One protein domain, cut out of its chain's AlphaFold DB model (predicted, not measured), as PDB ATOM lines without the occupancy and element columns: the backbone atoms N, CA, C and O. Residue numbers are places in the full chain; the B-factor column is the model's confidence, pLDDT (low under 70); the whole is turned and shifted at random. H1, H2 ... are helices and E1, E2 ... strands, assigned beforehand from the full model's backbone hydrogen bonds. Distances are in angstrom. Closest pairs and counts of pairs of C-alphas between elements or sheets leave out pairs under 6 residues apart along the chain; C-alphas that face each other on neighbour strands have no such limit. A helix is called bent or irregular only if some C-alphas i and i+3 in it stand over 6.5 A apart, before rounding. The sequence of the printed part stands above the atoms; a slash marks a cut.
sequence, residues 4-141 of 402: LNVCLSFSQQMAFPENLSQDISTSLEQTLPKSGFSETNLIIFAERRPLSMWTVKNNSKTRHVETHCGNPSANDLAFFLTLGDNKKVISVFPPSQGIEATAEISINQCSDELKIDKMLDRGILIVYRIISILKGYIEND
ATOM      1  N   LEU A   4     221.702 170.657 161.827       89.00
ATOM      2  CA  LEU A   4     221.628 171.715 162.831       89.00
ATOM      3  C   LEU A   4     221.478 171.094 164.219       89.00
ATOM      4  O   LEU A   4     220.553 170.318 164.439       89.00
ATOM      5  N   ASN A   5     222.322 171.483 165.168       89.75
ATOM      6  CA  ASN A   5     222.143 171.132 166.573       89.75
ATOM      7  C   ASN A   5     221.940 172.404 167.396       89.75
ATOM      8  O   ASN A   5     222.664 173.387 167.226       89.75
ATOM      9  N   VAL A   6     220.954 172.380 168.285       90.38
ATOM     10  CA  VAL A   6     220.603 173.496 169.161       90.38
ATOM     11  C   VAL A   6     220.501 172.988 170.591       90.38
ATOM     12  O   VAL A   6     219.697 172.107 170.885       90.38
ATOM     13  N   CYS A   7     221.284 173.574 171.488       90.50
ATOM     14  CA  CYS A   7     221.171 173.377 172.925       90.50
ATOM     15  C   CYS A   7     220.635 174.661 173.559       90.50
ATOM     16  O   CYS A   7     221.315 175.687 173.567       90.50
ATOM     17  N   LEU A   8     219.407 174.617 174.074       89.75
ATOM     18  CA  LEU A   8     218.809 175.701 174.852       89.75
ATOM     19  C   LEU A   8     218.982 175.400 176.336       89.75
ATOM     20  O   LEU A   8     218.479 174.391 176.816       89.75
ATOM     21  N   SER A   9     219.666 176.274 177.065       87.88
ATOM     22  CA  SER A   9     219.914 176.105 178.498       87.88
ATOM     23  C   SER A   9     219.284 177.232 179.297       87.88
ATOM     24  O   SER A   9     219.667 178.388 179.130       87.88
ATOM     25  N   PHE A  10     218.353 176.883 180.182       83.00
ATOM     26  CA  PHE A  10     217.746 177.774 181.162       83.00
ATOM     27  C   PHE A  10     218.462 177.650 182.511       83.00
ATOM     28  O   PHE A  10     218.731 176.552 183.005       83.00
ATOM     29  N   SER A  11     218.758 178.798 183.116       77.81
ATOM     30  CA  SER A  11     219.390 178.906 184.440       77.81
ATOM     31  C   SER A  11     218.471 178.511 185.603       77.81
ATOM     32  O   SER A  11     218.961 178.288 186.705       77.81
ATOM     33  N   GLN A  12     217.162 178.425 185.362       70.06
ATOM     34  CA  GLN A  12     216.117 178.244 186.372       70.06
ATOM     35  C   GLN A  12     215.249 177.036 186.032       70.06
ATOM     36  O   GLN A  12     215.065 176.712 184.855       70.06
ATOM     37  N   GLN A  13     214.685 176.391 187.052       68.06
ATOM     38  CA  GLN A  13     213.678 175.352 186.868       68.06
ATOM     39  C   GLN A  13     212.422 175.935 186.197       68.06
ATOM     40  O   GLN A  13     211.941 176.983 186.608       68.06
ATOM     41  N   MET A  14     211.880 175.266 185.177       64.56
ATOM     42  CA  MET A  14     210.657 175.695 184.483       64.56
ATOM     43  C   MET A  14     209.679 174.531 184.349       64.56
ATOM     44  O   MET A  14     210.092 173.399 184.090       64.56
ATOM     45  N   ALA A  15     208.388 174.816 184.515       62.06
ATOM     46  CA  ALA A  15     207.321 173.882 184.192       62.06
ATOM     47  C   ALA A  15     206.840 174.181 182.771       62.06
ATOM     48  O   ALA A  15     206.346 175.267 182.485       62.06
ATOM     49  N   PHE A  16     207.001 173.222 181.864       66.00
ATOM     50  CA  PHE A  16     206.485 173.359 180.512       66.00
ATOM     51  C   PHE A  16     205.126 172.659 180.386       66.00
ATOM     52  O   PHE A  16     204.991 171.525 180.848       66.00
ATOM     53  N   PRO A  17     204.118 173.305 179.777       68.00
ATOM     54  CA  PRO A  17     202.799 172.709 179.602       68.00
ATOM     55  C   PRO A  17     202.827 171.559 178.590       68.00
ATOM     56  O   PRO A  17     203.670 171.527 177.693       68.00
ATOM     57  N   GLU A  18     201.857 170.646 178.698       70.00
ATOM     58  CA  GLU A  18     201.778 169.428 177.874       70.00
ATOM     59  C   GLU A  18     201.781 169.713 176.361       70.00
ATOM     60  O   GLU A  18     202.357 168.949 175.589       70.00
ATOM     61  N   ASN A  19     201.224 170.853 175.939       80.62
ATOM     62  CA  ASN A  19     201.124 171.241 174.528       80.62
ATOM     63  C   ASN A  19     202.427 171.809 173.935       80.62
ATOM     64  O   ASN A  19     202.546 171.904 172.712       80.62
ATOM     65  N   LEU A  20     203.423 172.166 174.759       81.44
ATOM     66  CA  LEU A  20     204.663 172.782 174.270       81.44
ATOM     67  C   LEU A  20     205.403 171.871 173.283       81.44
ATOM     68  O   LEU A  20     205.947 172.337 172.280       81.44
ATOM     69  N   SER A  21     205.428 170.568 173.566       84.56
ATOM     70  CA  SER A  21     206.085 169.572 172.717       84.56
ATOM     71  C   SER A  21     205.489 169.543 171.310       84.56
ATOM     72  O   SER A  21     206.240 169.478 170.332       84.56
ATOM     73  N   GLN A  22     204.163 169.666 171.205       85.88
ATOM     74  CA  GLN A  22     203.431 169.684 169.945       85.88
ATOM     75  C   GLN A  22     203.683 170.976 169.161       85.88
ATOM     76  O   GLN A  22     203.913 170.927 167.951       85.88
ATOM     77  N   ASP A  23     203.705 172.125 169.836       86.81
ATOM     78  CA  ASP A  23     203.938 173.424 169.194       86.81
ATOM     79  C   ASP A  23     205.367 173.560 168.662       86.81
ATOM     80  O   ASP A  23     205.578 174.021 167.535       86.81
ATOM     81  N   ILE A  24     206.357 173.111 169.443       88.56
ATOM     82  CA  ILE A  24     207.756 173.058 169.000       88.56
ATOM     83  C   ILE A  24     207.891 172.112 167.802       88.56
ATOM     84  O   ILE A  24     208.505 172.495 166.805       88.56
ATOM     85  N   SER A  25     207.279 170.923 167.863       88.44
ATOM     86  CA  SER A  25     207.299 169.955 166.755       88.44
ATOM     87  C   SER A  25     206.704 170.558 165.481       88.44
ATOM     88  O   SER A  25     207.363 170.591 164.444       88.44
ATOM     89  N   THR A  26     205.519 171.164 165.585       88.56
ATOM     90  CA  THR A  26     204.825 171.818 164.463       88.56
ATOM     91  C   THR A  26     205.670 172.940 163.850       88.56
ATOM     92  O   THR A  26     205.782 173.064 162.629       88.56
ATOM     93  N   SER A  27     206.312 173.757 164.687       89.75
ATOM     94  CA  SER A  27     207.184 174.846 164.237       89.75
ATOM     95  C   SER A  27     208.427 174.335 163.506       89.75
ATOM     96  O   SER A  27     208.781 174.847 162.435       89.75
ATOM     97  N   LEU A  28     209.078 173.299 164.042       87.88
ATOM     98  CA  LEU A  28     210.247 172.683 163.418       87.88
ATOM     99  C   LEU A  28     209.888 172.023 162.082       87.88
ATOM    100  O   LEU A  28     210.597 172.244 161.098       87.88
ATOM    101  N   GLU A  29     208.763 171.312 162.003       88.12
ATOM    102  CA  GLU A  29     208.273 170.678 160.771       88.12
ATOM    103  C   GLU A  29     207.993 171.682 159.654       88.12
ATOM    104  O   GLU A  29     208.312 171.438 158.489       88.12
ATOM    105  N   GLN A  30     207.450 172.851 159.995       86.69
ATOM    106  CA  GLN A  30     207.175 173.911 159.024       86.69
ATOM    107  C   GLN A  30     208.440 174.646 158.562       86.69
ATOM    108  O   GLN A  30     208.485 175.178 157.443       86.69
ATOM    109  N   THR A  31     209.456 174.718 159.425       85.19
ATOM    110  CA  THR A  31     210.641 175.556 159.198       85.19
ATOM    111  C   THR A  31     211.791 174.769 158.566       85.19
ATOM    112  O   THR A  31     212.482 175.296 157.686       85.19
ATOM    113  N   LEU A  32     211.972 173.496 158.938       85.19
ATOM    114  CA  LEU A  32     213.069 172.653 158.460       85.19
ATOM    115  C   LEU A  32     213.115 172.527 156.922       85.19
ATOM    116  O   LEU A  32     214.188 172.777 156.364       85.19
ATOM    117  N   PRO A  33     212.006 172.275 156.193       82.81
ATOM    118  CA  PRO A  33     212.041 172.131 154.733       82.81
ATOM    119  C   PRO A  33     212.565 173.363 153.988       82.81
ATOM    120  O   PRO A  33     213.096 173.246 152.886       82.81
ATOM    121  N   LYS A  34     212.436 174.550 154.593       83.12
ATOM    122  CA  LYS A  34     212.824 175.844 154.005       83.12
ATOM    123  C   LYS A  34     214.221 176.303 154.437       83.12
ATOM    124  O   LYS A  34     214.738 177.281 153.908       83.12
ATOM    125  N   SER A  35     214.829 175.615 155.399       81.50
ATOM    126  CA  SER A  35     216.074 176.037 156.049       81.50
ATOM    127  C   SER A  35     217.345 175.616 155.295       81.50
ATOM    128  O   SER A  35     218.373 176.295 155.357       81.50
ATOM    129  N   GLY A  36     217.268 174.520 154.533       83.44
ATOM    130  CA  GLY A  36     218.422 173.890 153.889       83.44
ATOM    131  C   GLY A  36     219.177 172.883 154.767       83.44
ATOM    132  O   GLY A  36     220.219 172.396 154.330       83.44
ATOM    133  N   PHE A  37     218.670 172.557 155.961       87.12
ATOM    134  CA  PHE A  37     219.161 171.448 156.787       87.12
ATOM    135  C   PHE A  37     218.441 170.138 156.439       87.12
ATOM    136  O   PHE A  37     217.252 170.140 156.103       87.12
ATOM    137  N   SER A  38     219.154 169.012 156.520       87.19
ATOM    138  CA  SER A  38     218.530 167.679 156.427       87.19
ATOM    139  C   SER A  38     217.956 167.206 157.751       87.19
ATOM    140  O   SER A  38     217.063 166.366 157.762       87.19
ATOM    141  N   GLU A  39     218.486 167.721 158.855       89.31
ATOM    142  CA  GLU A  39     218.107 167.319 160.200       89.31
ATOM    143  C   GLU A  39     218.330 168.481 161.170       89.31
ATOM    144  O   GLU A  39     219.321 169.207 161.038       89.31
ATOM    145  N   THR A  40     217.416 168.635 162.125       89.50
ATOM    146  CA  THR A  40     217.568 169.524 163.278       89.50
ATOM    147  C   THR A  40     217.405 168.722 164.558       89.50
ATOM    148  O   THR A  40     216.356 168.117 164.774       89.50
ATOM    149  N   ASN A  41     218.415 168.786 165.421       90.19
ATOM    150  CA  ASN A  41     218.368 168.284 166.784       90.19
ATOM    151  C   ASN A  41     218.266 169.466 167.748       90.19
ATOM    152  O   ASN A  41     219.086 170.381 167.709       90.19
ATOM    153  N   LEU A  42     217.265 169.448 168.617       90.88
ATOM    154  CA  LEU A  42     217.049 170.450 169.654       90.88
ATOM    155  C   LEU A  42     217.008 169.749 171.003       90.88
ATOM    156  O   LEU A  42     216.232 168.818 171.177       90.88
ATOM    157  N   ILE A  43     217.769 170.238 171.971       89.62
ATOM    158  CA  ILE A  43     217.655 169.820 173.366       89.62
ATOM    159  C   ILE A  43     217.415 171.041 174.246       89.62
ATOM    160  O   ILE A  43     218.019 172.098 174.040       89.62
ATOM    161  N   ILE A  44     216.514 170.900 175.217       88.31
ATOM    162  CA  ILE A  44     216.234 171.938 176.209       88.31
ATOM    163  C   ILE A  44     216.681 171.440 177.583       88.31
ATOM    164  O   ILE A  44     216.265 170.372 178.030       88.31
ATOM    165  N   PHE A  45     217.500 172.239 178.260       84.56
ATOM    166  CA  PHE A  45     217.942 172.044 179.633       84.56
ATOM    167  C   PHE A  45     217.332 173.098 180.556       84.56
ATOM    168  O   PHE A  45     217.248 174.268 180.191       84.56
ATOM    169  N   ALA A  46     217.013 172.704 181.786       80.12
ATOM    170  CA  ALA A  46     216.758 173.609 182.904       80.12
ATOM    171  C   ALA A  46     217.605 173.166 184.101       80.12
ATOM    172  O   ALA A  46     217.622 171.982 184.433       80.12
ATOM    173  N   GLU A  47     218.362 174.083 184.713       78.12
ATOM    174  CA  GLU A  47     219.282 173.776 185.828       78.12
ATOM    175  C   GLU A  47     220.212 172.580 185.542       78.12
ATOM    176  O   GLU A  47     220.443 171.710 186.383       78.12
ATOM    177  N   ARG A  48     220.747 172.518 184.313       75.31
ATOM    178  CA  ARG A  48     221.609 171.422 183.822       75.31
ATOM    179  C   ARG A  48     220.929 170.046 183.765       75.31
ATOM    180  O   ARG A  48     221.609 169.047 183.539       75.31
ATOM    181  N   ARG A  49     219.606 169.973 183.928       78.38
ATOM    182  CA  ARG A  49     218.818 168.758 183.692       78.38
ATOM    183  C   ARG A  49     218.182 168.817 182.307       78.38
ATOM    184  O   ARG A  49     217.549 169.826 181.992       78.38
ATOM    185  N   PRO A  50     218.345 167.777 181.477       82.25
ATOM    186  CA  PRO A  50     217.655 167.721 180.202       82.25
ATOM    187  C   PRO A  50     216.158 167.536 180.445       82.25
ATOM    188  O   PRO A  50     215.757 166.680 181.232       82.25
ATOM    189  N   LEU A  51     215.348 168.342 179.770       81.25
ATOM    190  CA  LEU A  51     213.894 168.258 179.845       81.25
ATOM    191  C   LEU A  51     213.357 167.387 178.717       81.25
ATOM    192  O   LEU A  51     212.768 166.347 178.976       81.25
ATOM    193  N   SER A  52     213.635 167.788 177.480       86.94
ATOM    194  CA  SER A  52     213.195 167.077 176.284       86.94
ATOM    195  C   SER A  52     214.181 167.297 175.148       86.94
ATOM    196  O   SER A  52     214.885 168.314 175.094       86.94
ATOM    197  N   MET A  53     214.191 166.345 174.223       88.31
ATOM    198  CA  MET A  53     214.926 166.416 172.974       88.31
ATOM    199  C   MET A  53     213.982 166.201 171.794       88.31
ATOM    200  O   MET A  53     213.090 165.354 171.846       88.31
ATOM    201  N   TRP A  54     214.216 166.960 170.727       90.81
ATOM    202  CA  TRP A  54     213.564 166.827 169.437       90.81
ATOM    203  C   TRP A  54     214.599 166.486 168.373       90.81
ATOM    204  O   TRP A  54     215.636 167.144 168.283       90.81
ATOM    205  N   THR A  55     214.266 165.528 167.519       89.25
ATOM    206  CA  THR A  55     214.995 165.235 166.284       89.25
ATOM    207  C   THR A  55     214.013 165.314 165.133       89.25
ATOM    208  O   THR A  55     213.041 164.561 165.086       89.25
ATOM    209  N   VAL A  56     214.265 166.232 164.203       88.69
ATOM    210  CA  VAL A  56     213.406 166.465 163.041       88.69
ATOM    211  C   VAL A  56     214.210 166.211 161.782       88.69
ATOM    212  O   VAL A  56     215.203 166.894 161.538       88.69
ATOM    213  N   LYS A  57     213.790 165.232 160.979       88.81
ATOM    214  CA  LYS A  57     214.469 164.822 159.745       88.81
ATOM    215  C   LYS A  57     213.639 165.203 158.532       88.81
ATOM    216  O   LYS A  57     212.462 164.872 158.438       88.81
ATOM    217  N   ASN A  58     214.273 165.872 157.576       84.06
ATOM    218  CA  ASN A  58     213.678 166.221 156.295       84.06
ATOM    219  C   ASN A  58     214.163 165.242 155.225       84.06
ATOM    220  O   ASN A  58     215.297 165.334 154.739       84.06
ATOM    221  N   ASN A  59     213.300 164.301 154.844       76.56
ATOM    222  CA  ASN A  59     213.624 163.348 153.800       76.56
ATOM    223  C   ASN A  59     213.331 163.956 152.421       76.56
ATOM    224  O   ASN A  59     212.197 163.976 151.932       76.56
ATOM    225  N   SER A  60     214.391 164.419 151.757       65.31
ATOM    226  CA  SER A  60     214.306 165.074 150.449       65.31
ATOM    227  C   SER A  60     213.686 164.201 149.349       65.31
ATOM    228  O   SER A  60     213.255 164.738 148.332       65.31
ATOM    229  N   LYS A  61     213.646 162.870 149.524       59.84
ATOM    230  CA  LYS A  61     213.067 161.934 148.544       59.84
ATOM    231  C   LYS A  61     211.555 161.773 148.685       59.84
ATOM    232  O   LYS A  61     210.882 161.579 147.681       59.84
ATOM    233  N   THR A  62     211.025 161.848 149.902       59.09
ATOM    234  CA  THR A  62     209.608 161.573 150.187       59.09
ATOM    235  C   THR A  62     208.801 162.840 150.469       59.09
ATOM    236  O   THR A  62     207.581 162.763 150.546       59.09
ATOM    237  N   ARG A  63     209.459 164.006 150.612       60.97
ATOM    238  CA  ARG A  63     208.855 165.275 151.081       60.97
ATOM    239  C   ARG A  63     208.131 165.146 152.429       60.97
ATOM    240  O   ARG A  63     207.359 166.029 152.792       60.97
ATOM    241  N   HIS A  64     208.401 164.073 153.167       68.75
ATOM    242  CA  HIS A  64     207.894 163.862 154.511       68.75
ATOM    243  C   HIS A  64     208.933 164.332 155.529       68.75
ATOM    244  O   HIS A  64     210.138 164.104 155.365       68.75
ATOM    245  N   VAL A  65     208.440 165.007 156.564       78.50
ATOM    246  CA  VAL A  65     209.216 165.378 157.742       78.50
ATOM    247  C   VAL A  65     208.849 164.407 158.854       78.50
ATOM    248  O   VAL A  65     207.667 164.181 159.104       78.50
ATOM    249  N   GLU A  66     209.855 163.816 159.482       80.88
ATOM    250  CA  GLU A  66     209.685 162.941 160.641       80.88
ATOM    251  C   GLU A  66     210.184 163.674 161.881       80.88
ATOM    252  O   GLU A  66     211.342 164.099 161.916       80.88
ATOM    253  N   THR A  67     209.325 163.806 162.891       84.75
ATOM    254  CA  THR A  67     209.661 164.418 164.180       84.75
ATOM    255  C   THR A  67     209.595 163.378 165.280       84.75
ATOM    256  O   THR A  67     208.587 162.694 165.450       84.75
ATOM    257  N   HIS A  68     210.665 163.284 166.058       84.81
ATOM    258  CA  HIS A  68     210.708 162.512 167.288       84.81
ATOM    259  C   HIS A  68     210.920 163.458 168.468       84.81
ATOM    260  O   HIS A  68     211.836 164.274 168.427       84.81
ATOM    261  N   CYS A  69     210.086 163.347 169.504       84.88
ATOM    262  CA  CYS A  69     210.197 164.098 170.753       84.88
ATOM    263  C   CYS A  69     210.199 163.118 171.928       84.88
ATOM    264  O   CYS A  69     209.321 162.258 172.010       84.88
ATOM    265  N   GLY A  70     211.145 163.261 172.855       83.56
ATOM    266  CA  GLY A  70     211.225 162.393 174.028       83.56
ATOM    267  C   GLY A  70     212.324 162.779 175.012       83.56
ATOM    268  O   GLY A  70     213.011 163.789 174.848       83.56
ATOM    269  N   ASN A  71     212.485 161.952 176.045       82.75
ATOM    270  CA  ASN A  71     213.585 162.086 176.997       82.75
ATOM    271  C   ASN A  71     214.906 161.683 176.320       82.75
ATOM    272  O   ASN A  71     214.961 160.600 175.730       82.75
ATOM    273  N   PRO A  72     215.971 162.498 176.414       83.31
ATOM    274  CA  PRO A  72     217.250 162.160 175.802       83.31
ATOM    275  C   PRO A  72     217.917 160.980 176.513       83.31
ATOM    276  O   PRO A  72     217.904 160.879 177.744       83.31
ATOM    277  N   SER A  73     218.539 160.099 175.735       82.06
ATOM    278  CA  SER A  73     219.375 159.017 176.253       82.06
ATOM    279  C   SER A  73     220.749 159.533 176.703       82.06
ATOM    280  O   SER A  73     221.175 160.639 176.363       82.06
ATOM    281  N   ALA A  74     221.501 158.706 177.436       76.56
ATOM    282  CA  ALA A  74     222.876 159.035 177.824       76.56
ATOM    283  C   ALA A  74     223.791 159.309 176.612       76.56
ATOM    284  O   ALA A  74     224.666 160.172 176.681       76.56
ATOM    285  N   ASN A  75     223.559 158.616 175.490       78.50
ATOM    286  CA  ASN A  75     224.312 158.822 174.253       78.50
ATOM    287  C   ASN A  75     223.965 160.161 173.592       78.50
ATOM    288  O   ASN A  75     224.860 160.840 173.090       78.50
ATOM    289  N   ASP A  76     222.696 160.568 173.643       78.94
ATOM    290  CA  ASP A  76     222.257 161.859 173.105       78.94
ATOM    291  C   ASP A  76     222.892 163.022 173.880       78.94
ATOM    292  O   ASP A  76     223.379 163.987 173.292       78.94
ATOM    293  N   LEU A  77     222.969 162.904 175.208       76.19
ATOM    294  CA  LEU A  77     223.630 163.900 176.055       76.19
ATOM    295  C   LEU A  77     225.131 163.998 175.757       76.19
ATOM    296  O   LEU A  77     225.663 165.102 175.644       76.19
ATOM    297  N   ALA A  78     225.810 162.862 175.576       72.75
ATOM    298  CA  ALA A  78     227.223 162.836 175.204       72.75
ATOM    299  C   ALA A  78     227.479 163.488 173.833       72.75
ATOM    300  O   ALA A  78     228.487 164.176 173.660       72.75
ATOM    301  N   PHE A  79     226.557 163.326 172.880       75.44
ATOM    302  CA  PHE A  79     226.616 163.975 171.569       75.44
ATOM    303  C   PHE A  79     226.498 165.506 171.660       75.44
ATOM    304  O   PHE A  79     227.271 166.225 171.028       75.44
ATOM    305  N   PHE A  80     225.589 166.029 172.488       70.50
ATOM    306  CA  PHE A  80     225.451 167.480 172.685       70.50
ATOM    307  C   PHE A  80     226.602 168.107 173.488       70.50
ATOM    308  O   PHE A  80     226.911 169.279 173.298       70.50
ATOM    309  N   LEU A  81     227.277 167.342 174.349       59.69
ATOM    310  CA  LEU A  81     228.440 167.812 175.117       59.69
ATOM    311  C   LEU A  81     229.747 167.830 174.307       59.69
ATOM    312  O   LEU A  81     230.750 168.365 174.776       59.69
ATOM    313  N   THR A  82     229.748 167.253 173.104       61.16
ATOM    314  CA  THR A  82     230.924 167.119 172.227       61.16
ATOM    315  C   THR A  82     230.810 167.949 170.946       61.16
ATOM    316  O   THR A  82     231.567 167.738 169.999       61.16
ATOM    317  N   LEU A  83     229.880 168.914 170.902       61.38
ATOM    318  CA  LEU A  83     229.720 169.835 169.774       61.38
ATOM    319  C   LEU A  83     231.051 170.560 169.496       61.38
ATOM    320  O   LEU A  83     231.585 171.242 170.370       61.38
ATOM    321  N   GLY A  84     231.591 170.359 168.289       58.25
ATOM    322  CA  GLY A  84     232.910 170.851 167.873       58.25
ATOM    323  C   GLY A  84     232.998 172.372 167.673       58.25
ATOM    324  O   GLY A  84     232.089 173.121 168.026       58.25
ATOM    325  N   ASP A  85     234.094 172.826 167.059       60.62
ATOM    326  CA  ASP A  85     234.485 174.247 166.983       60.62
ATOM    327  C   ASP A  85     233.518 175.158 166.191       60.62
ATOM    328  O   ASP A  85     233.493 176.370 166.399       60.62
ATOM    329  N   ASN A  86     232.656 174.596 165.334       72.56
ATOM    330  CA  ASN A  86     231.700 175.343 164.502       72.56
ATOM    331  C   ASN A  86     230.407 175.690 165.256       72.56
ATOM    332  O   ASN A  86     229.321 175.197 164.917       72.56
ATOM    333  N   LYS A  87     230.525 176.533 166.287       78.75
ATOM    334  CA  LYS A  87     229.410 176.916 167.159       78.75
ATOM    335  C   LYS A  87     229.236 178.420 167.343       78.75
ATOM    336  O   LYS A  87     230.191 179.189 167.350       78.75
ATOM    337  N   LYS A  88     227.990 178.832 167.567       86.00
ATOM    338  CA  LYS A  88     227.592 180.202 167.906       86.00
ATOM    339  C   LYS A  88     226.706 180.167 169.144       86.00
ATOM    340  O   LYS A  88     225.708 179.451 169.172       86.00
ATOM    341  N   VAL A  89     227.078 180.936 170.164       86.31
ATOM    342  CA  VAL A  89     226.297 181.077 171.398       86.31
ATOM    343  C   VAL A  89     225.574 182.414 171.364       86.31
ATOM    344  O   VAL A  89     226.193 183.448 171.107       86.31
ATOM    345  N   ILE A  90     224.268 182.404 171.614       85.50
ATOM    346  CA  ILE A  90     223.452 183.617 171.707       85.50
ATOM    347  C   ILE A  90     222.756 183.691 173.066       85.50
ATOM    348  O   ILE A  90     222.256 182.690 173.583       85.50
ATOM    349  N   SER A  91     222.711 184.894 173.641       81.75
ATOM    350  CA  SER A  91     221.877 185.191 174.807       81.75
ATOM    351  C   SER A  91     220.440 185.384 174.342       81.75
ATOM    352  O   SER A  91     220.163 186.230 173.495       81.75
ATOM    353  N   VAL A  92     219.531 184.594 174.897       77.94
ATOM    354  CA  VAL A  92     218.155 184.474 174.409       77.94
ATOM    355  C   VAL A  92     217.164 185.184 175.322       77.94
ATOM    356  O   VAL A  92     216.249 185.866 174.852       77.94
ATOM    357  N   PHE A  93     217.381 185.037 176.624       69.00
ATOM    358  CA  PHE A  93     216.683 185.762 177.671       69.00
ATOM    359  C   PHE A  93     217.749 186.419 178.550       69.00
ATOM    360  O   PHE A  93     218.512 185.700 179.197       69.00
ATOM    361  N   PRO A  94     217.898 187.754 178.507       59.53
ATOM    362  CA  PRO A  94     218.870 188.439 179.342       59.53
ATOM    363  C   PRO A  94     218.401 188.461 180.810       59.53
ATOM    364  O   PRO A  94     217.194 188.521 181.055       59.53
ATOM    365  N   PRO A  95     219.325 188.529 181.791       51.75
ATOM    366  CA  PRO A  95     218.997 188.535 183.224       51.75
ATOM    367  C   PRO A  95     217.981 189.611 183.638       51.75
ATOM    368  O   PRO A  95     217.244 189.442 184.609       51.75
ATOM    369  N   SER A  96     217.897 190.709 182.880       42.59
ATOM    370  CA  SER A  96     216.933 191.793 183.088       42.59
ATOM    371  C   SER A  96     215.466 191.365 182.961       42.59
ATOM    372  O   SER A  96     214.595 192.066 183.467       42.59
ATOM    373  N   GLN A  97     215.179 190.225 182.323       49.97
ATOM    374  CA  GLN A  97     213.824 189.675 182.174       49.97
ATOM    375  C   GLN A  97     213.471 188.643 183.253       49.97
ATOM    376  O   GLN A  97     212.409 188.033 183.195       49.97
ATOM    377  N   GLY A  98     214.342 188.441 184.247       54.22
ATOM    378  CA  GLY A  98     214.093 187.528 185.362       54.22
ATOM    379  C   GLY A  98     214.250 186.047 185.021       54.22
ATOM    380  O   GLY A  98     214.217 185.245 185.942       54.22
ATOM    381  N   ILE A  99     214.481 185.695 183.752       66.25
ATOM    382  CA  ILE A  99     214.855 184.363 183.262       66.25
ATOM    383  C   ILE A  99     216.125 184.531 182.442       66.25
ATOM    384  O   ILE A  99     216.159 185.351 181.529       66.25
ATOM    385  N   GLU A 100     217.169 183.771 182.757       76.38
ATOM    386  CA  GLU A 100     218.398 183.756 181.966       76.38
ATOM    387  C   GLU A 100     218.474 182.456 181.164       76.38
ATOM    388  O   GLU A 100     218.391 181.363 181.739       76.38
ATOM    389  N   ALA A 101     218.625 182.577 179.841       83.62
ATOM    390  CA  ALA A 101     218.824 181.428 178.966       83.62
ATOM    391  C   ALA A 101     219.766 181.725 177.796       83.62
ATOM    392  O   ALA A 101     219.748 182.814 177.206       83.62
ATOM    393  N   THR A 102     220.529 180.707 177.411       87.81
ATOM    394  CA  THR A 102     221.482 180.739 176.296       87.81
ATOM    395  C   THR A 102     221.146 179.662 175.273       87.81
ATOM    396  O   THR A 102     220.787 178.547 175.653       87.81
ATOM    397  N   ALA A 103     221.305 179.969 173.985       90.12
ATOM    398  CA  ALA A 103     221.278 178.967 172.921       90.12
ATOM    399  C   ALA A 103     222.683 178.757 172.364       90.12
ATOM    400  O   ALA A 103     223.298 179.706 171.878       90.12
ATOM    401  N   GLU A 104     223.158 177.520 172.388       90.56
ATOM    402  CA  GLU A 104     224.348 177.084 171.665       90.56
ATOM    403  C   GLU A 104     223.907 176.398 170.370       90.56
ATOM    404  O   GLU A 104     223.117 175.455 170.386       90.56
ATOM    405  N   ILE A 105     224.374 176.924 169.240       90.00
ATOM    406  CA  ILE A 105     223.968 176.516 167.895       90.00
ATOM    407  C   ILE A 105     225.203 176.008 167.172       90.00
ATOM    408  O   ILE A 105     226.183 176.742 167.069       90.00
ATOM    409  N   SER A 106     225.155 174.795 166.634       88.56
ATOM    410  CA  SER A 106     226.259 174.233 165.856       88.56
ATOM    411  C   SER A 106     225.775 173.540 164.591       88.56
ATOM    412  O   SER A 106     224.616 173.127 164.474       88.56
ATOM    413  N   ILE A 107     226.675 173.448 163.612       86.44
ATOM    414  CA  ILE A 107     226.402 172.809 162.325       86.44
ATOM    415  C   ILE A 107     227.393 171.683 162.098       86.44
ATOM    416  O   ILE A 107     228.598 171.909 161.991       86.44
ATOM    417  N   ASN A 108     226.855 170.479 161.932       83.44
ATOM    418  CA  ASN A 108     227.622 169.289 161.594       83.44
ATOM    419  C   ASN A 108     227.435 168.921 160.115       83.44
ATOM    420  O   ASN A 108     226.487 169.345 159.450       83.44
ATOM    421  N   GLN A 109     228.335 168.074 159.603       78.25
ATOM    422  CA  GLN A 109     228.282 167.537 158.234       78.25
ATOM    423  C   GLN A 109     228.295 168.624 157.133       78.25
ATOM    424  O   GLN A 109     227.647 168.483 156.089       78.25
ATOM    425  N   CYS A 110     229.055 169.701 157.365       74.69
ATOM    426  CA  CYS A 110     229.388 170.739 156.390       74.69
ATOM    427  C   CYS A 110     230.900 171.013 156.450       74.69
ATOM    428  O   CYS A 110     231.421 171.256 157.531       74.69
ATOM    429  N   SER A 111     231.594 170.948 155.313       71.62
ATOM    430  CA  SER A 111     233.054 171.122 155.214       71.62
ATOM    431  C   SER A 111     233.479 172.474 154.626       71.62
ATOM    432  O   SER A 111     234.666 172.715 154.456       71.62
ATOM    433  N   ASP A 112     232.520 173.329 154.266       79.19
ATOM    434  CA  ASP A 112     232.743 174.642 153.649       79.19
ATOM    435  C   ASP A 112     232.481 175.746 154.686       79.19
ATOM    436  O   ASP A 112     231.327 175.979 155.060       79.19
ATOM    437  N   GLU A 113     233.545 176.404 155.154       70.62
ATOM    438  CA  GLU A 113     233.505 177.451 156.189       70.62
ATOM    439  C   GLU A 113     232.618 178.643 155.800       70.62
ATOM    440  O   GLU A 113     231.797 179.094 156.600       70.62
ATOM    441  N   LEU A 114     232.680 179.108 154.546       70.94
ATOM    442  CA  LEU A 114     231.882 180.253 154.086       70.94
ATOM    443  C   LEU A 114     230.382 179.916 154.033       70.94
ATOM    444  O   LEU A 114     229.506 180.781 154.154       70.94
ATOM    445  N   LYS A 115     230.070 178.634 153.830       80.62
ATOM    446  CA  LYS A 115     228.707 178.107 153.876       80.62
ATOM    447  C   LYS A 115     228.227 177.909 155.313       80.62
ATOM    448  O   LYS A 115     227.040 178.121 155.556       80.62
ATOM    449  N   ILE A 116     229.114 177.557 156.249       81.81
ATOM    450  CA  ILE A 116     228.783 177.374 157.670       81.81
ATOM    451  C   ILE A 116     228.209 178.662 158.265       81.81
ATOM    452  O   ILE A 116     227.115 178.604 158.818       81.81
ATOM    453  N   ASP A 117     228.841 179.821 158.065       82.06
ATOM    454  CA  ASP A 117     228.353 181.097 158.621       82.06
ATOM    455  C   ASP A 117     226.937 181.453 158.150       82.06
ATOM    456  O   ASP A 117     226.035 181.707 158.953       82.06
ATOM    457  N   LYS A 118     226.689 181.371 156.837       84.50
ATOM    458  CA  LYS A 118     225.351 181.615 156.270       84.50
ATOM    459  C   LYS A 118     224.311 180.639 156.804       84.50
ATOM    460  O   LYS A 118     223.128 180.970 156.886       84.50
ATOM    461  N   MET A 119     224.722 179.413 157.106       85.69
ATOM    462  CA  MET A 119     223.834 178.418 157.680       85.69
ATOM    463  C   MET A 119     223.629 178.635 159.181       85.69
ATOM    464  O   MET A 119     222.509 178.431 159.643       85.69
ATOM    465  N   LEU A 120     224.627 179.116 159.931       86.31
ATOM    466  CA  LEU A 120     224.478 179.482 161.343       86.31
ATOM    467  C   LEU A 120     223.423 180.577 161.500       86.31
ATOM    468  O   LEU A 120     222.556 180.466 162.363       86.31
ATOM    469  N   ASP A 121     223.414 181.573 160.612       85.75
ATOM    470  CA  ASP A 121     222.387 182.622 160.616       85.75
ATOM    471  C   ASP A 121     220.979 182.072 160.331       85.75
ATOM    472  O   ASP A 121     219.999 182.496 160.947       85.75
ATOM    473  N   ARG A 122     220.853 181.057 159.462       87.62
ATOM    474  CA  ARG A 122     219.577 180.341 159.272       87.62
ATOM    475  C   ARG A 122     219.188 179.517 160.496       87.62
ATOM    476  O   ARG A 122     218.007 179.466 160.834       87.62
ATOM    477  N   GLY A 123     220.162 178.894 161.157       87.00
ATOM    478  CA  GLY A 123     219.971 178.190 162.422       87.00
ATOM    479  C   GLY A 123     219.423 179.125 163.497       87.00
ATOM    480  O   GLY A 123     218.402 178.821 164.106       87.00
ATOM    481  N   ILE A 124     220.012 180.315 163.644       87.12
ATOM    482  CA  ILE A 124     219.553 181.360 164.571       87.12
ATOM    483  C   ILE A 124     218.082 181.726 164.340       87.12
ATOM    484  O   ILE A 124     217.331 181.859 165.304       87.12
ATOM    485  N   LEU A 125     217.633 181.845 163.086       86.19
ATOM    486  CA  LEU A 125     216.223 182.128 162.782       86.19
ATOM    487  C   LEU A 125     215.274 181.023 163.271       86.19
ATOM    488  O   LEU A 125     214.169 181.326 163.724       86.19
ATOM    489  N   ILE A 126     215.692 179.754 163.203       88.50
ATOM    490  CA  ILE A 126     214.929 178.626 163.761       88.50
ATOM    491  C   ILE A 126     214.881 178.740 165.285       88.50
ATOM    492  O   ILE A 126     213.801 178.628 165.868       88.50
ATOM    493  N   VAL A 127     216.019 179.038 165.921       88.50
ATOM    494  CA  VAL A 127     216.070 179.246 167.372       88.50
ATOM    495  C   VAL A 127     215.130 180.381 167.778       88.50
ATOM    496  O   VAL A 127     214.298 180.171 168.652       88.50
ATOM    497  N   TYR A 128     215.144 181.537 167.105       86.19
ATOM    498  CA  TYR A 128     214.235 182.645 167.432       86.19
ATOM    499  C   TYR A 128     212.748 182.284 167.335       86.19
ATOM    500  O   TYR A 128     211.954 182.780 168.135       86.19
ATOM    501  N   ARG A 129     212.357 181.391 166.419       87.12
ATOM    502  CA  ARG A 129     210.975 180.882 166.363       87.12
ATOM    503  C   ARG A 129     210.630 180.029 167.580       87.12
ATOM    504  O   ARG A 129     209.575 180.237 168.170       87.12
ATOM    505  N   ILE A 130     211.519 179.118 167.977       88.69
ATOM    506  CA  ILE A 130     211.345 178.297 169.188       88.69
ATOM    507  C   ILE A 130     211.262 179.199 170.424       88.69
ATOM    508  O   ILE A 130     210.371 179.043 171.252       88.69
ATOM    509  N   ILE A 131     212.139 180.199 170.507       84.81
ATOM    510  CA  ILE A 131     212.155 181.191 171.586       84.81
ATOM    511  C   ILE A 131     210.841 181.959 171.643       84.81
ATOM    512  O   ILE A 131     210.341 182.203 172.731       84.81
ATOM    513  N   SER A 132     210.270 182.341 170.499       82.25
ATOM    514  CA  SER A 132     208.981 183.036 170.457       82.25
ATOM    515  C   SER A 132     207.841 182.179 171.013       82.25
ATOM    516  O   SER A 132     206.970 182.711 171.693       82.25
ATOM    517  N   ILE A 133     207.849 180.869 170.747       85.25
ATOM    518  CA  ILE A 133     206.875 179.923 171.314       85.25
ATOM    519  C   ILE A 133     207.083 179.826 172.824       85.25
ATOM    520  O   ILE A 133     206.144 180.022 173.592       85.25
ATOM    521  N   LEU A 134     208.329 179.611 173.256       81.31
ATOM    522  CA  LEU A 134     208.688 179.546 174.672       81.31
ATOM    523  C   LEU A 134     208.318 180.838 175.406       81.31
ATOM    524  O   LEU A 134     207.761 180.758 176.489       81.31
ATOM    525  N   LYS A 135     208.538 182.015 174.808       76.12
ATOM    526  CA  LYS A 135     208.101 183.313 175.347       76.12
ATOM    527  C   LYS A 135     206.604 183.348 175.601       76.12
ATOM    528  O   LYS A 135     206.212 183.702 176.702       76.12
ATOM    529  N   GLY A 136     205.791 182.916 174.637       70.88
ATOM    530  CA  GLY A 136     204.341 182.849 174.820       70.88
ATOM    531  C   GLY A 136     203.935 181.976 176.010       70.88
ATOM    532  O   GLY A 136     203.009 182.317 176.735       70.88
ATOM    533  N   TYR A 137     204.651 180.881 176.265       72.94
ATOM    534  CA  TYR A 137     204.384 180.011 177.413       72.94
ATOM    535  C   TYR A 137     204.918 180.555 178.736       72.94
ATOM    536  O   TYR A 137     204.233 180.483 179.748       72.94
ATOM    537  N   ILE A 138     206.109 181.139 178.715       66.12
ATOM    538  CA  ILE A 138     206.765 181.758 179.867       66.12
ATOM    539  C   ILE A 138     205.977 182.980 180.355       66.12
ATOM    540  O   ILE A 138     205.813 183.168 181.554       66.12
ATOM    541  N   GLU A 139     205.461 183.799 179.439       60.59
ATOM    542  CA  GLU A 139     204.603 184.943 179.763       60.59
ATOM    543  C   GLU A 139     203.232 184.502 180.306       60.59
ATOM    544  O   GLU A 139     202.634 185.222 181.105       60.59
ATOM    545  N   ASN A 140     202.757 183.313 179.916       53.16
ATOM    546  CA  ASN A 140     201.511 182.721 180.411       53.16
ATOM    547  C   ASN A 140     201.679 181.952 181.736       53.16
ATOM    548  O   ASN A 140     200.700 181.805 182.468       53.16
ATOM    549  N   ASP A 141     202.886 181.496 182.084       53.22
ATOM    550  CA  ASP A 141     203.213 180.948 183.408       53.22
ATOM    551  C   ASP A 141     203.520 182.092 184.390       53.22
ATOM    552  O   ASP A 141     204.628 182.269 184.906       53.22
TER     553      ASP A 141
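This is residues 4 to 141 of the 402 residues of the protein "HTH luxR-type domain-containing protein" of Desulfosporosinus sp. BRH_c37 (UniProt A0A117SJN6). A twisted sheet of six strands has two helices, H1 and H3, side by side over one face, and the small helix H2 over the opposite face. H1 covers E4 and E3, while the long H3 slants over E1 and E6. The printed part has 138 residues, with three named helices and six named strands in the order E1 H1 E2 E3 E4 H2 E5 E6 H3. The mixed sheet runs E4, E3, E2, E1, E6, E5, and the class is mixed, helices and strands. The whole is compact, with a radius of gyration of the C-alphas of 14.5 A, and rounded, spanning 40 by 31 by 28 A.

E1, residues 4 to 10, is parallel to its neighbour E2, residues 39 to 46, at 10 degrees; N 6 and O 41 are within hydrogen-bond range at 2.8 A. With H1, residues 20 to 35, they form a strand-helix-strand unit, two parallel neighbour strands with a helix between, whose crossover is right-handed. E2, E3, residues 49 to 59, and E4, residues 64 to 70, form a meander, each strand the antiparallel neighbour of the one before; N 42 and O 54 are 2.8 A apart, N 55 and O 68 2.9 A. H1 is on the sheet at a height of 8.6 A, over E4 and E3; the C-alphas of Glu 29 and Val 65 are its closest to E4, 6.2 A. H2, residues 74 to 80, on the opposite face, lies only just over E2, with 3 of its 7 C-alphas falling on it, and runs across the strands, at 71 degrees to E2 on the local plane. E5, residues 87 to 93, and E6, residues 101 to 108, form a hairpin, with N 90 and O 103 2.9 A apart. E6 is antiparallel to E1, with N 7 and O 104 2.8 A apart. H3, residues 113 to 140, on the same face as H1, touches it at a shallow tilt of 26 degrees, opposite ways; the C-alphas of Ile 24 and Ile 130 are closest, 6.4 A. Every O i to N i+4 pair is within hydrogen-bond range in H2, 10 of 12 in H1 and 23 of 24 in H3.

E1 begins at C-alpha 4 (221.628, 171.715, 162.831). H1 is 21.7 A long and only just irregular, with C-alphas 30 and 33 6.7 A apart. E3 measures 30.8 A. H3 measures 40.5 A and ends at C-alpha 140 (201.511, 182.721, 180.411).

The C-alphas of Lys 61 and Ser 96 are the two farthest apart, 45.8 A. The printed part has no cut and no long link. Its mean pLDDT is 79.0, with residues 13 to 17, 60 to 64, 81 to 85, 93 to 99 and 138 to 141 under 70.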